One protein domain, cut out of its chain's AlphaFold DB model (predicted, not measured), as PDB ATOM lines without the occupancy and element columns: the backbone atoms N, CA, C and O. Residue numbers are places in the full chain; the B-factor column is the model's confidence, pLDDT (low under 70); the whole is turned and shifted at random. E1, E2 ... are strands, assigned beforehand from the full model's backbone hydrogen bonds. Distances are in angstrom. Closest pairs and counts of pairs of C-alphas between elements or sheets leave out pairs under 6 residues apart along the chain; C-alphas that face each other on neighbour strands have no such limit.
ATOM      1  N   LEU A   3      84.631  97.231  82.010       85.33
ATOM      2  CA  LEU A   3      84.834  98.456  82.780       85.33
ATOM      3  C   LEU A   3      83.496  99.159  82.964       85.33
ATOM      4  O   LEU A   3      82.837  99.494  81.985       85.33
ATOM      5  N   VAL A   4      83.125  99.432  84.211       86.14
ATOM      6  CA  VAL A   4      82.007 100.326  84.513       86.14
ATOM      7  C   VAL A   4      82.549 101.738  84.688       86.14
ATOM      8  O   VAL A   4      83.402 101.981  85.540       86.14
ATOM      9  N   LYS A   5      82.027 102.685  83.911       86.31
ATOM     10  CA  LYS A   5      82.351 104.107  84.023       86.31
ATOM     11  C   LYS A   5      81.112 104.895  84.424       86.31
ATOM     12  O   LYS A   5      80.154 104.980  83.663       86.31
ATOM     13  N   PHE A   6      81.168 105.542  85.580       87.65
ATOM     14  CA  PHE A   6      80.121 106.452  86.033       87.65
ATOM     15  C   PHE A   6      80.240 107.789  85.289       87.65
ATOM     16  O   PHE A   6      81.301 108.413  85.266       87.65
ATOM     17  N   VAL A   7      79.173 108.196  84.601       84.56
ATOM     18  CA  VAL A   7      79.142 109.397  83.753       84.56
ATOM     19  C   VAL A   7      78.388 110.505  84.475       84.56
ATOM     20  O   VAL A   7      77.259 110.306  84.922       84.56
ATOM     21  N   ASN A   8      79.005 111.687  84.566       81.56
ATOM     22  CA  ASN A   8      78.455 112.874  85.238       81.56
ATOM     23  C   ASN A   8      78.018 112.625  86.696       81.56
ATOM     24  O   ASN A   8      77.165 113.335  87.226       81.56
ATOM     25  N   CYS A   9      78.582 111.604  87.334       80.87
ATOM     26  CA  CYS A   9      78.361 111.273  88.730       80.87
ATOM     27  C   CYS A   9      79.593 110.573  89.298       80.87
ATOM     28  O   CYS A   9      80.362 109.956  88.559       80.87
ATOM     29  N   ASP A  10      79.759 110.675  90.613       80.71
ATOM     30  CA  ASP A  10      80.807 109.949  91.314       80.71
ATOM     31  C   ASP A  10      80.466 108.460  91.372       80.71
ATOM     32  O   ASP A  10      79.308 108.073  91.582       80.71
ATOM     33  N   ALA A  11      81.492 107.626  91.215       82.27
ATOM     34  CA  ALA A  11      81.380 106.211  91.522       82.27
ATOM     35  C   ALA A  11      81.070 106.036  93.020       82.27
ATOM     36  O   ALA A  11      81.568 106.805  93.852       82.27
ATOM     37  N   PRO A  12      80.269 105.031  93.406       83.64
ATOM     38  CA  PRO A  12      80.090 104.714  94.812       83.64
ATOM     39  C   PRO A  12      81.430 104.304  95.428       83.64
ATOM     40  O   PRO A  12      82.118 103.426  94.916       83.64
ATOM     41  N   ASN A  13      81.784 104.925  96.553       84.98
ATOM     42  CA  ASN A  13      82.957 104.545  97.337       84.98
ATOM     43  C   ASN A  13      82.643 103.302  98.190       84.98
ATOM     44  O   ASN A  13      82.545 103.385  99.414       84.98
ATOM     45  N   VAL A  14      82.383 102.179  97.522       83.96
ATOM     46  CA  VAL A  14      82.067 100.881  98.130       83.96
ATOM     47  C   VAL A  14      82.981  99.812  97.539       83.96
ATOM     48  O   VAL A  14      83.394  99.943  96.382       83.96
ATOM     49  N   PRO A  15      83.326  98.764  98.303       83.92
ATOM     50  CA  PRO A  15      84.085  97.654  97.750       83.92
ATOM     51  C   PRO A  15      83.287  96.949  96.637       83.92
ATOM     52  O   PRO A  15      82.057  97.002  96.585       83.92
ATOM     53  N   ALA A  16      84.011  96.354  95.684       81.65
ATOM     54  CA  ALA A  16      83.436  95.856  94.432       81.65
ATOM     55  C   ALA A  16      82.404  94.731  94.631       81.65
ATOM     56  O   ALA A  16      81.520  94.558  93.798       81.65
ATOM     57  N   ASP A  17      82.495  93.997  95.739       83.99
ATOM     58  CA  ASP A  17      81.560  92.952  96.161       83.99
ATOM     59  C   ASP A  17      80.178  93.492  96.567       83.99
ATOM     60  O   ASP A  17      79.198  92.751  96.529       83.99
ATOM     61  N   MET A  18      80.074  94.780  96.902       86.40
ATOM     62  CA  MET A  18      78.800  95.448  97.190       86.40
ATOM     63  C   MET A  18      78.100  95.985  95.937       86.40
ATOM     64  O   MET A  18      76.983  96.491  96.039       86.40
ATOM     65  N   LEU A  19      78.731  95.913  94.760       86.32
ATOM     66  CA  LEU A  19      78.119  96.337  93.503       86.32
ATOM     67  C   LEU A  19      77.433  95.161  92.823       86.32
ATOM     68  O   LEU A  19      78.081  94.245  92.320       86.32
ATOM     69  N   GLN A  20      76.109  95.228  92.738       87.67
ATOM     70  CA  GLN A  20      75.333  94.298  91.935       87.67
ATOM     71  C   GLN A  20      75.076  94.898  90.556       87.67
ATOM     72  O   GLN A  20      74.478  95.967  90.425       87.67
ATOM     73  N   LEU A  21      75.525  94.187  89.525       86.50
ATOM     74  CA  LEU A  21      75.238  94.489  88.128       86.50
ATOM     75  C   LEU A  21      74.081  93.599  87.658       86.50
ATOM     76  O   LEU A  21      74.249  92.385  87.550       86.50
ATOM     77  N   SER A  22      72.935  94.197  87.341       85.76
ATOM     78  CA  SER A  22      71.828  93.519  86.662       85.76
ATOM     79  C   SER A  22      71.879  93.852  85.175       85.76
ATOM     80  O   SER A  22      71.575  94.969  84.758       85.76
ATOM     81  N   VAL A  23      72.314  92.889  84.360       78.65
ATOM     82  CA  VAL A  23      72.363  93.062  82.899       78.65
ATOM     83  C   VAL A  23      70.951  93.084  82.312       78.65
ATOM     84  O   VAL A  23      70.686  93.878  81.416       78.65
ATOM     85  N   GLU A  24      70.050  92.257  82.849       83.37
ATOM     86  CA  GLU A  24      68.648  92.164  82.416       83.37
ATOM     87  C   GLU A  24      67.894  93.473  82.654       83.37
ATOM     88  O   GLU A  24      67.206  93.964  81.762       83.37
ATOM     89  N   GLU A  25      68.083  94.089  83.821       84.77
ATOM     90  CA  GLU A  25      67.445  95.367  84.159       84.77
ATOM     91  C   GLU A  25      68.240  96.581  83.663       84.77
ATOM     92  O   GLU A  25      67.806  97.716  83.854       84.77
ATOM     93  N   GLN A  26      69.415  96.359  83.064       86.66
ATOM     94  CA  GLN A  26      70.377  97.399  82.703       86.66
ATOM     95  C   GLN A  26      70.673  98.347  83.876       86.66
ATOM     96  O   GLN A  26      70.605  99.569  83.737       86.66
ATOM     97  N   ARG A  27      70.996  97.798  85.051       88.01
ATOM     98  CA  ARG A  27      71.181  98.571  86.288       88.01
ATOM     99  C   ARG A  27      72.418  98.160  87.074       88.01
ATOM    100  O   ARG A  27      72.850  97.009  87.048       88.01
ATOM    101  N   ILE A  28      72.965  99.124  87.808       89.17
ATOM    102  CA  ILE A  28      73.928  98.904  88.888       89.17
ATOM    103  C   ILE A  28      73.298  99.382  90.180       89.17
ATOM    104  O   ILE A  28      72.804 100.506  90.232       89.17
ATOM    105  N   CYS A  29      73.383  98.567  91.222       88.88
ATOM    106  CA  CYS A  29      72.894  98.893  92.555       88.88
ATOM    107  C   CYS A  29      73.982  98.620  93.597       88.88
ATOM    108  O   CYS A  29      74.765  97.679  93.456       88.88
ATOM    109  N   VAL A  30      74.022  99.429  94.658       87.78
ATOM    110  CA  VAL A  30      74.796  99.091  95.863       87.78
ATOM    111  C   VAL A  30      73.937  98.216  96.768       87.78
ATOM    112  O   VAL A  30      72.904  98.675  97.246       87.78
ATOM    113  N   VAL A  31      74.377  96.997  97.058       83.99
ATOM    114  CA  VAL A  31      73.722  96.126  98.040       83.99
ATOM    115  C   VAL A  31      74.276  96.458  99.424       83.99
ATOM    116  O   VAL A  31      75.466  96.281  99.687       83.99
ATOM    117  N   SER A  32      73.438  96.967 100.325       74.37
ATOM    118  CA  SER A  32      73.823  97.126 101.725       74.37
ATOM    119  C   SER A  32      73.715  95.775 102.438       74.37
ATOM    120  O   SER A  32      72.660  95.153 102.475       74.37
ATOM    121  N   ASN A  33      74.790  95.328 103.092       65.85
ATOM    122  CA  ASN A  33      74.729  94.161 103.990       65.85
ATOM    123  C   ASN A  33      73.983  94.451 105.310       65.85
ATOM    124  O   ASN A  33      73.957  93.612 106.212       65.85
ATOM    125  N   GLN A  34      73.396  95.641 105.466       60.42
ATOM    126  CA  GLN A  34      72.687  95.998 106.684       60.42
ATOM    127  C   GLN A  34      71.248  95.495 106.595       60.42
ATOM    128  O   GLN A  34      70.442  96.007 105.829       60.42
ATOM    129  N   ARG A  35      70.919  94.519 107.449       53.52
ATOM    130  CA  ARG A  35      69.552  94.071 107.776       53.52
ATOM    131  C   ARG A  35      68.723  95.160 108.490       53.52
ATOM    132  O   ARG A  35      67.901  94.849 109.346       53.52
ATOM    133  N   SER A  36      69.004  96.431 108.231       50.92
ATOM    134  CA  SER A  36      68.294  97.555 108.819       50.92
ATOM    135  C   SER A  36      67.089  97.868 107.946       50.92
ATOM    136  O   SER A  36      67.246  98.270 106.797       50.92
ATOM    137  N   ASP A  37      65.916  97.692 108.542       50.49
ATOM    138  CA  ASP A  37      64.551  97.940 108.060       50.49
ATOM    139  C   ASP A  37      64.258  99.432 107.764       50.49
ATOM    140  O   ASP A  37      63.175  99.950 108.012       50.49
ATOM    141  N   GLY A  38      65.270 100.168 107.310       46.76
ATOM    142  CA  GLY A  38      65.182 101.566 106.922       46.76
ATOM    143  C   GLY A  38      65.406 101.666 105.426       46.76
ATOM    144  O   GLY A  38      66.377 101.107 104.918       46.76
ATOM    145  N   GLU A  39      64.509 102.377 104.745       44.09
ATOM    146  CA  GLU A  39      64.554 102.745 103.328       44.09
ATOM    147  C   GLU A  39      65.857 103.488 102.984       44.09
ATOM    148  O   GLU A  39      65.898 104.700 102.770       44.09
ATOM    149  N   HIS A  40      66.977 102.778 102.949       50.31
ATOM    150  CA  HIS A  40      68.182 103.290 102.341       50.31
ATOM    151  C   HIS A  40      67.925 103.246 100.848       50.31
ATOM    152  O   HIS A  40      68.025 102.179 100.242       50.31
ATOM    153  N   GLU A  41      67.552 104.408 100.294       53.55
ATOM    154  CA  GLU A  41      67.546 104.691  98.861       53.55
ATOM    155  C   GLU A  41      68.718 103.945  98.235       53.55
ATOM    156  O   GLU A  41      69.885 104.329  98.389       53.55
ATOM    157  N   THR A  42      68.415 102.805  97.617       66.69
ATOM    158  CA  THR A  42      69.437 101.950  97.042       66.69
ATOM    159  C   THR A  42      69.998 102.764  95.900       66.69
ATOM    160  O   THR A  42      69.330 102.954  94.880       66.69
ATOM    161  N   LYS A  43      71.181 103.355  96.116       79.80
ATOM    162  CA  LYS A  43      71.836 104.164  95.094       79.80
ATOM    163  C   LYS A  43      71.975 103.262  93.881       79.80
ATOM    164  O   LYS A  43      72.672 102.247  93.932       79.80
ATOM    165  N   SER A  44      71.229 103.620  92.851       86.00
ATOM    166  CA  SER A  44      71.120 102.877  91.616       86.00
ATOM    167  C   SER A  44      71.461 103.790  90.450       86.00
ATOM    168  O   SER A  44      71.297 105.018  90.497       86.00
ATOM    169  N   TRP A  45      72.034 103.162  89.436       89.49
ATOM    170  CA  TRP A  45      72.396 103.787  88.182       89.49
ATOM    171  C   TRP A  45      71.849 102.931  87.051       89.49
ATOM    172  O   TRP A  45      71.963 101.705  87.080       89.49
ATOM    173  N   HIS A  46      71.330 103.584  86.022       88.36
ATOM    174  CA  HIS A  46      71.043 102.944  84.750       88.36
ATOM    175  C   HIS A  46      72.338 102.735  83.975       88.36
ATOM    176  O   HIS A  46      73.201 103.617  83.916       88.36
ATOM    177  N   LEU A  47      72.441 101.572  83.351       87.47
ATOM    178  CA  LEU A  47      73.457 101.262  82.371       87.47
ATOM    179  C   LEU A  47      73.049 101.824  81.016       87.47
ATOM    180  O   LEU A  47      71.918 101.674  80.563       87.47
ATOM    181  N   ILE A  48      74.017 102.418  80.339       82.65
ATOM    182  CA  ILE A  48      73.924 102.856  78.959       82.65
ATOM    183  C   ILE A  48      75.023 102.123  78.195       82.65
ATOM    184  O   ILE A  48      76.169 102.039  78.652       82.65
ATOM    185  N   SER A  49      74.680 101.594  77.020       73.91
ATOM    186  CA  SER A  49      75.682 101.032  76.118       73.91
ATOM    187  C   SER A  49      76.670 102.122  75.711       73.91
ATOM    188  O   SER A  49      76.265 103.191  75.248       73.91
ATOM    189  N   ALA A  50      77.968 101.855  75.859       72.91
ATOM    190  CA  ALA A  50      78.982 102.702  75.251       72.91
ATOM    191  C   ALA A  50      78.890 102.619  73.717       72.91
ATOM    192  O   ALA A  50      78.377 101.647  73.155       72.91
ATOM    193  N   ALA A  51      79.381 103.658  73.039       70.63
ATOM    194  CA  ALA A  51      79.585 103.596  71.599       70.63
ATOM    195  C   ALA A  51      80.745 102.624  71.286       70.63
ATOM    196  O   ALA A  51      81.735 102.651  72.019       70.63
ATOM    197  N   PRO A  52      80.699 101.860  70.175       67.58
ATOM    198  CA  PRO A  52      81.773 100.926  69.800       67.58
ATOM    199  C   PRO A  52      83.157 101.578  69.667       67.58
ATOM    200  O   PRO A  52      84.181 100.929  69.815       67.58
ATOM    201  N   SER A  53      83.208 102.892  69.417       67.05
ATOM    202  CA  SER A  53      84.455 103.666  69.369       67.05
ATOM    203  C   SER A  53      85.172 103.794  70.718       67.05
ATOM    204  O   SER A  53      86.286 104.310  70.764       67.05
ATOM    205  N   MET A  54      84.550 103.374  71.820       67.00
ATOM    206  CA  MET A  54      85.211 103.290  73.121       67.00
ATOM    207  C   MET A  54      85.921 101.944  73.327       67.00
ATOM    208  O   MET A  54      86.805 101.861  74.183       67.00
ATOM    209  N   ASP A  55      85.575 100.915  72.552       67.97
ATOM    210  CA  ASP A  55      86.114  99.568  72.717       67.97
ATOM    211  C   ASP A  55      87.599  99.521  72.315       67.97
ATOM    212  O   ASP A  55      88.028 100.139  71.341       67.97
ATOM    213  N   GLY A  56      88.420  98.814  73.101       65.89
ATOM    214  CA  GLY A  56      89.862  98.666  72.845       65.89
ATOM    215  C   GLY A  56      90.740  99.873  73.210       65.89
ATOM    216  O   GLY A  56      91.962  99.785  73.115       65.89
ATOM    217  N   VAL A  57      90.157 100.983  73.677       71.27
ATOM    218  CA  VAL A  57      90.908 102.188  74.096       71.27
ATOM    219  C   VAL A  57      91.444 102.068  75.531       71.27
ATOM    220  O   VAL A  57      92.366 102.781  75.927       71.27
ATOM    221  N   TYR A  58      90.886 101.155  76.326       81.76
ATOM    222  CA  TYR A  58      91.186 101.026  77.747       81.76
ATOM    223  C   TYR A  58      92.041  99.792  78.033       81.76
ATOM    224  O   TYR A  58      91.770  98.694  77.549       81.76
ATOM    225  N   TRP A  59      93.054  99.983  78.876       83.45
ATOM    226  CA  TRP A  59      93.929  98.930  79.377       83.45
ATOM    227  C   TRP A  59      93.828  98.870  80.892       83.45
ATOM    228  O   TRP A  59      93.895  99.899  81.564       83.45
ATOM    229  N   LEU A  60      93.675  97.661  81.424       84.15
ATOM    230  CA  LEU A  60      93.829  97.437  82.850       84.15
ATOM    231  C   LEU A  60      95.324  97.432  83.163       84.15
ATOM    232  O   LEU A  60      96.082  96.679  82.549       84.15
ATOM    233  N   LEU A  61      95.732  98.278  84.102       84.72
ATOM    234  CA  LEU A  61      97.103  98.342  84.592       84.72
ATOM    235  C   LEU A  61      97.185  97.714  85.983       84.72
ATOM    236  O   LEU A  61      96.215  97.736  86.738       84.72
ATOM    237  N   ASN A  62      98.346  97.159  86.295       87.04
ATOM    238  CA  ASN A  62      98.721  96.718  87.629       87.04
ATOM    239  C   ASN A  62      99.213  97.915  88.472       87.04
ATOM    240  O   ASN A  62      99.416  99.009  87.937       87.04
ATOM    241  N   ASP A  63      99.453  97.714  89.768       89.92
ATOM    242  CA  ASP A  63      99.878  98.779  90.699       89.92
ATOM    243  C   ASP A  63     101.222  99.436  90.312       89.92
ATOM    244  O   ASP A  63     101.490 100.591  90.644       89.92
ATOM    245  N   ASP A  64     102.068  98.725  89.565       92.67
ATOM    246  CA  ASP A  64     103.339  99.214  89.016       92.67
ATOM    247  C   ASP A  64     103.195  99.888  87.633       92.67
ATOM    248  O   ASP A  64     104.195 100.245  87.007       92.67
ATOM    249  N   ASN A  65     101.962 100.115  87.165       86.38
ATOM    250  CA  ASN A  65     101.596 100.612  85.832       86.38
ATOM    251  C   ASN A  65     101.917  99.657  84.667       86.38
ATOM    252  O   ASN A  65     101.897 100.082  83.507       86.38
ATOM    253  N   THR A  66     102.193  98.375  84.923       89.13
ATOM    254  CA  THR A  66     102.341  97.391  83.839       89.13
ATOM    255  C   THR A  66     100.976  96.976  83.272       89.13
ATOM    256  O   THR A  66     100.005  96.859  84.021       89.13
ATOM    257  N   PRO A  67     100.846  96.768  81.948       86.26
ATOM    258  CA  PRO A  67      99.578  96.370  81.346       86.26
ATOM    259  C   PRO A  67      99.230  94.914  81.685       86.26
ATOM    260  O   PRO A  67      99.977  94.000  81.350       86.26
ATOM    261  N   ILE A  68      98.060  94.700  82.290       87.35
ATOM    262  CA  ILE A  68      97.483  93.369  82.546       87.35
ATOM    263  C   ILE A  68      96.777  92.855  81.287       87.35
ATOM    264  O   ILE A  68      96.905  91.688  80.923       87.35
ATOM    265  N   GLY A  69      96.034  93.725  80.599       85.40
ATOM    266  CA  GLY A  69      95.358  93.379  79.352       85.40
ATOM    267  C   GLY A  69      94.329  94.419  78.904       85.40
ATOM    268  O   GLY A  69      94.014  95.349  79.655       85.40
ATOM    269  N   PRO A  70      93.796  94.271  77.680       84.36
ATOM    270  CA  PRO A  70      92.790  95.177  77.146       84.36
ATOM    271  C   PRO A  70      91.425  94.974  77.818       84.36
ATOM    272  O   PRO A  70      91.045  93.871  78.225       84.36
ATOM    273  N   ILE A  71      90.666  96.063  77.905       83.03
ATOM    274  CA  ILE A  71      89.261  96.064  78.312       83.03
ATOM    275  C   ILE A  71      88.413  96.068  77.040       83.03
ATOM    276  O   ILE A  71      88.477  97.000  76.239       83.03
ATOM    277  N   ASN A  72      87.612  95.018  76.874       82.02
ATOM    278  CA  ASN A  72      86.854  94.784  75.643       82.02
ATOM    279  C   ASN A  72      85.452  95.389  75.680       82.02
ATOM    280  O   ASN A  72      84.870  95.612  74.632       82.02
ATOM    281  N   GLU A  73      84.899  95.600  76.876       81.04
ATOM    282  CA  GLU A  73      83.532  96.085  77.045       81.04
ATOM    283  C   GLU A  73      83.496  97.207  78.074       81.04
ATOM    284  O   GLU A  73      84.023  97.069  79.186       81.04
ATOM    285  N   ILE A  74      82.837  98.307  77.719       83.72
ATOM    286  CA  ILE A  74      82.660  99.462  78.594       83.72
ATOM    287  C   ILE A  74      81.171  99.688  78.806       83.72
ATOM    288  O   ILE A  74      80.404  99.884  77.867       83.72
ATOM    289  N   LEU A  75      80.775  99.685  80.071       85.08
ATOM    290  CA  LEU A  75      79.424  99.979  80.508       85.08
ATOM    291  C   LEU A  75      79.415 101.382  81.099       85.08
ATOM    292  O   LEU A  75      80.179 101.681  82.019       85.08
ATOM    293  N   LEU A  76      78.564 102.257  80.575       86.68
ATOM    294  CA  LEU A  76      78.388 103.587  81.143       86.68
ATOM    295  C   LEU A  76      77.279 103.525  82.185       86.68
ATOM    296  O   LEU A  76      76.218 102.985  81.909       86.68
ATOM    297  N   ALA A  77      77.506 104.080  83.368       87.99
ATOM    298  CA  ALA A  77      76.522 104.132  84.438       87.99
ATOM    299  C   ALA A  77      76.108 105.583  84.694       87.99
ATOM    300  O   ALA A  77      76.956 106.457  84.891       87.99
ATOM    301  N   THR A  78      74.810 105.855  84.697       86.40
ATOM    302  CA  THR A  78      74.243 107.188  84.944       86.40
ATOM    303  C   THR A  78      73.187 107.115  86.024       86.40
ATOM    304  O   THR A  78      72.440 106.148  86.087       86.40
ATOM    305  N   ARG A  79      73.100 108.135  86.878       83.62
ATOM    306  CA  ARG A  79      72.130 108.137  87.980       83.62
ATOM    307  C   ARG A  79      70.694 108.188  87.449       83.62
ATOM    308  O   ARG A  79      70.429 108.962  86.536       83.62
ATOM    309  N   ASP A  80      69.781 107.456  88.084       77.09
ATOM    310  CA  ASP A  80      68.362 107.350  87.694       77.09
ATOM    311  C   ASP A  80      67.660 108.711  87.519       77.09
ATOM    312  O   ASP A  80      66.836 108.879  86.626       77.09
ATOM    313  N   ASN A  81      68.047 109.717  88.311       69.38
ATOM    314  CA  ASN A  81      67.454 111.062  88.278       69.38
ATOM    315  C   ASN A  81      68.205 112.056  87.373       69.38
ATOM    316  O   ASN A  81      67.921 113.257  87.390       69.38
ATOM    317  N   ALA A  82      69.210 111.612  86.615       64.23
ATOM    318  CA  ALA A  82      69.860 112.472  85.639       64.23
ATOM    319  C   ALA A  82      68.926 112.618  84.432       64.23
ATOM    320  O   ALA A  82      68.736 111.659  83.693       64.23
TER     321      ALA A  82
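AT A GLANCE: This is residues 3 to 82 of the 184 residues of an uncharacterized protein of Trypanosoma cruzi (strain CL Brener) (UniProt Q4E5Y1). A five-stranded sheet curls like part of an open barrel, with the E5 and E6 hairpin as a small head beyond one end and a loop, residues 34 to 39, sticking out at the other. The printed part has 80 residues, with seven named strands, E1 to E7 in chain order, and no named helix. The large sheet is mixed, in the order E1, E7, E4, E3, E2. The class is all strand, though 32 of the 80 residues are in named strands; the whole is loose, with a radius of gyration of the C-alphas of 14.6 A, and elongated, spanning 44 by 29 by 23 A.

IN THESE COORDINATES: E1, residues 3 to 6, begins with C-alpha 3 at (84.834, 98.456, 82.780). E2 is residues 19 to 22 and E3 residues 27 to 30. E4, residues 44 to 49, is 16.3 A long. E5 is residues 59 to 61 and E6 residues 67 to 70. E7, residues 73 to 79, is 19.9 A long and ends with C-alpha 79 at (72.130, 108.137, 87.980).

HOW THE PARTS SIT: Edge strand E1 is parallel to E7, with N 5 and O 75 2.8 A apart. E7 and E4 are antiparallel, with N 46 and O 78 2.8 A apart. E2, E3 and E4 form a meander, each strand the antiparallel neighbour of the one before: N 45 and O 28 are 2.9 A apart, as are N 20 and O 29. Edge strands E1 and E2 are apart. In the hairpin E5 and E6, N 68 and O 60 are 2.8 A apart. E6 runs on into E7 across 2 residues, at 84 degrees.

THE WHOLE: The C-alphas farthest apart, of Asp 37 and Thr 66, are 44.9 A apart. The printed part has no cut. The links E1 to E2 and E3 to E4 are long. Mean pLDDT of the printed part is 78.9; residues 33 to 42, 52 to 56 and 81 to 82 are under 70.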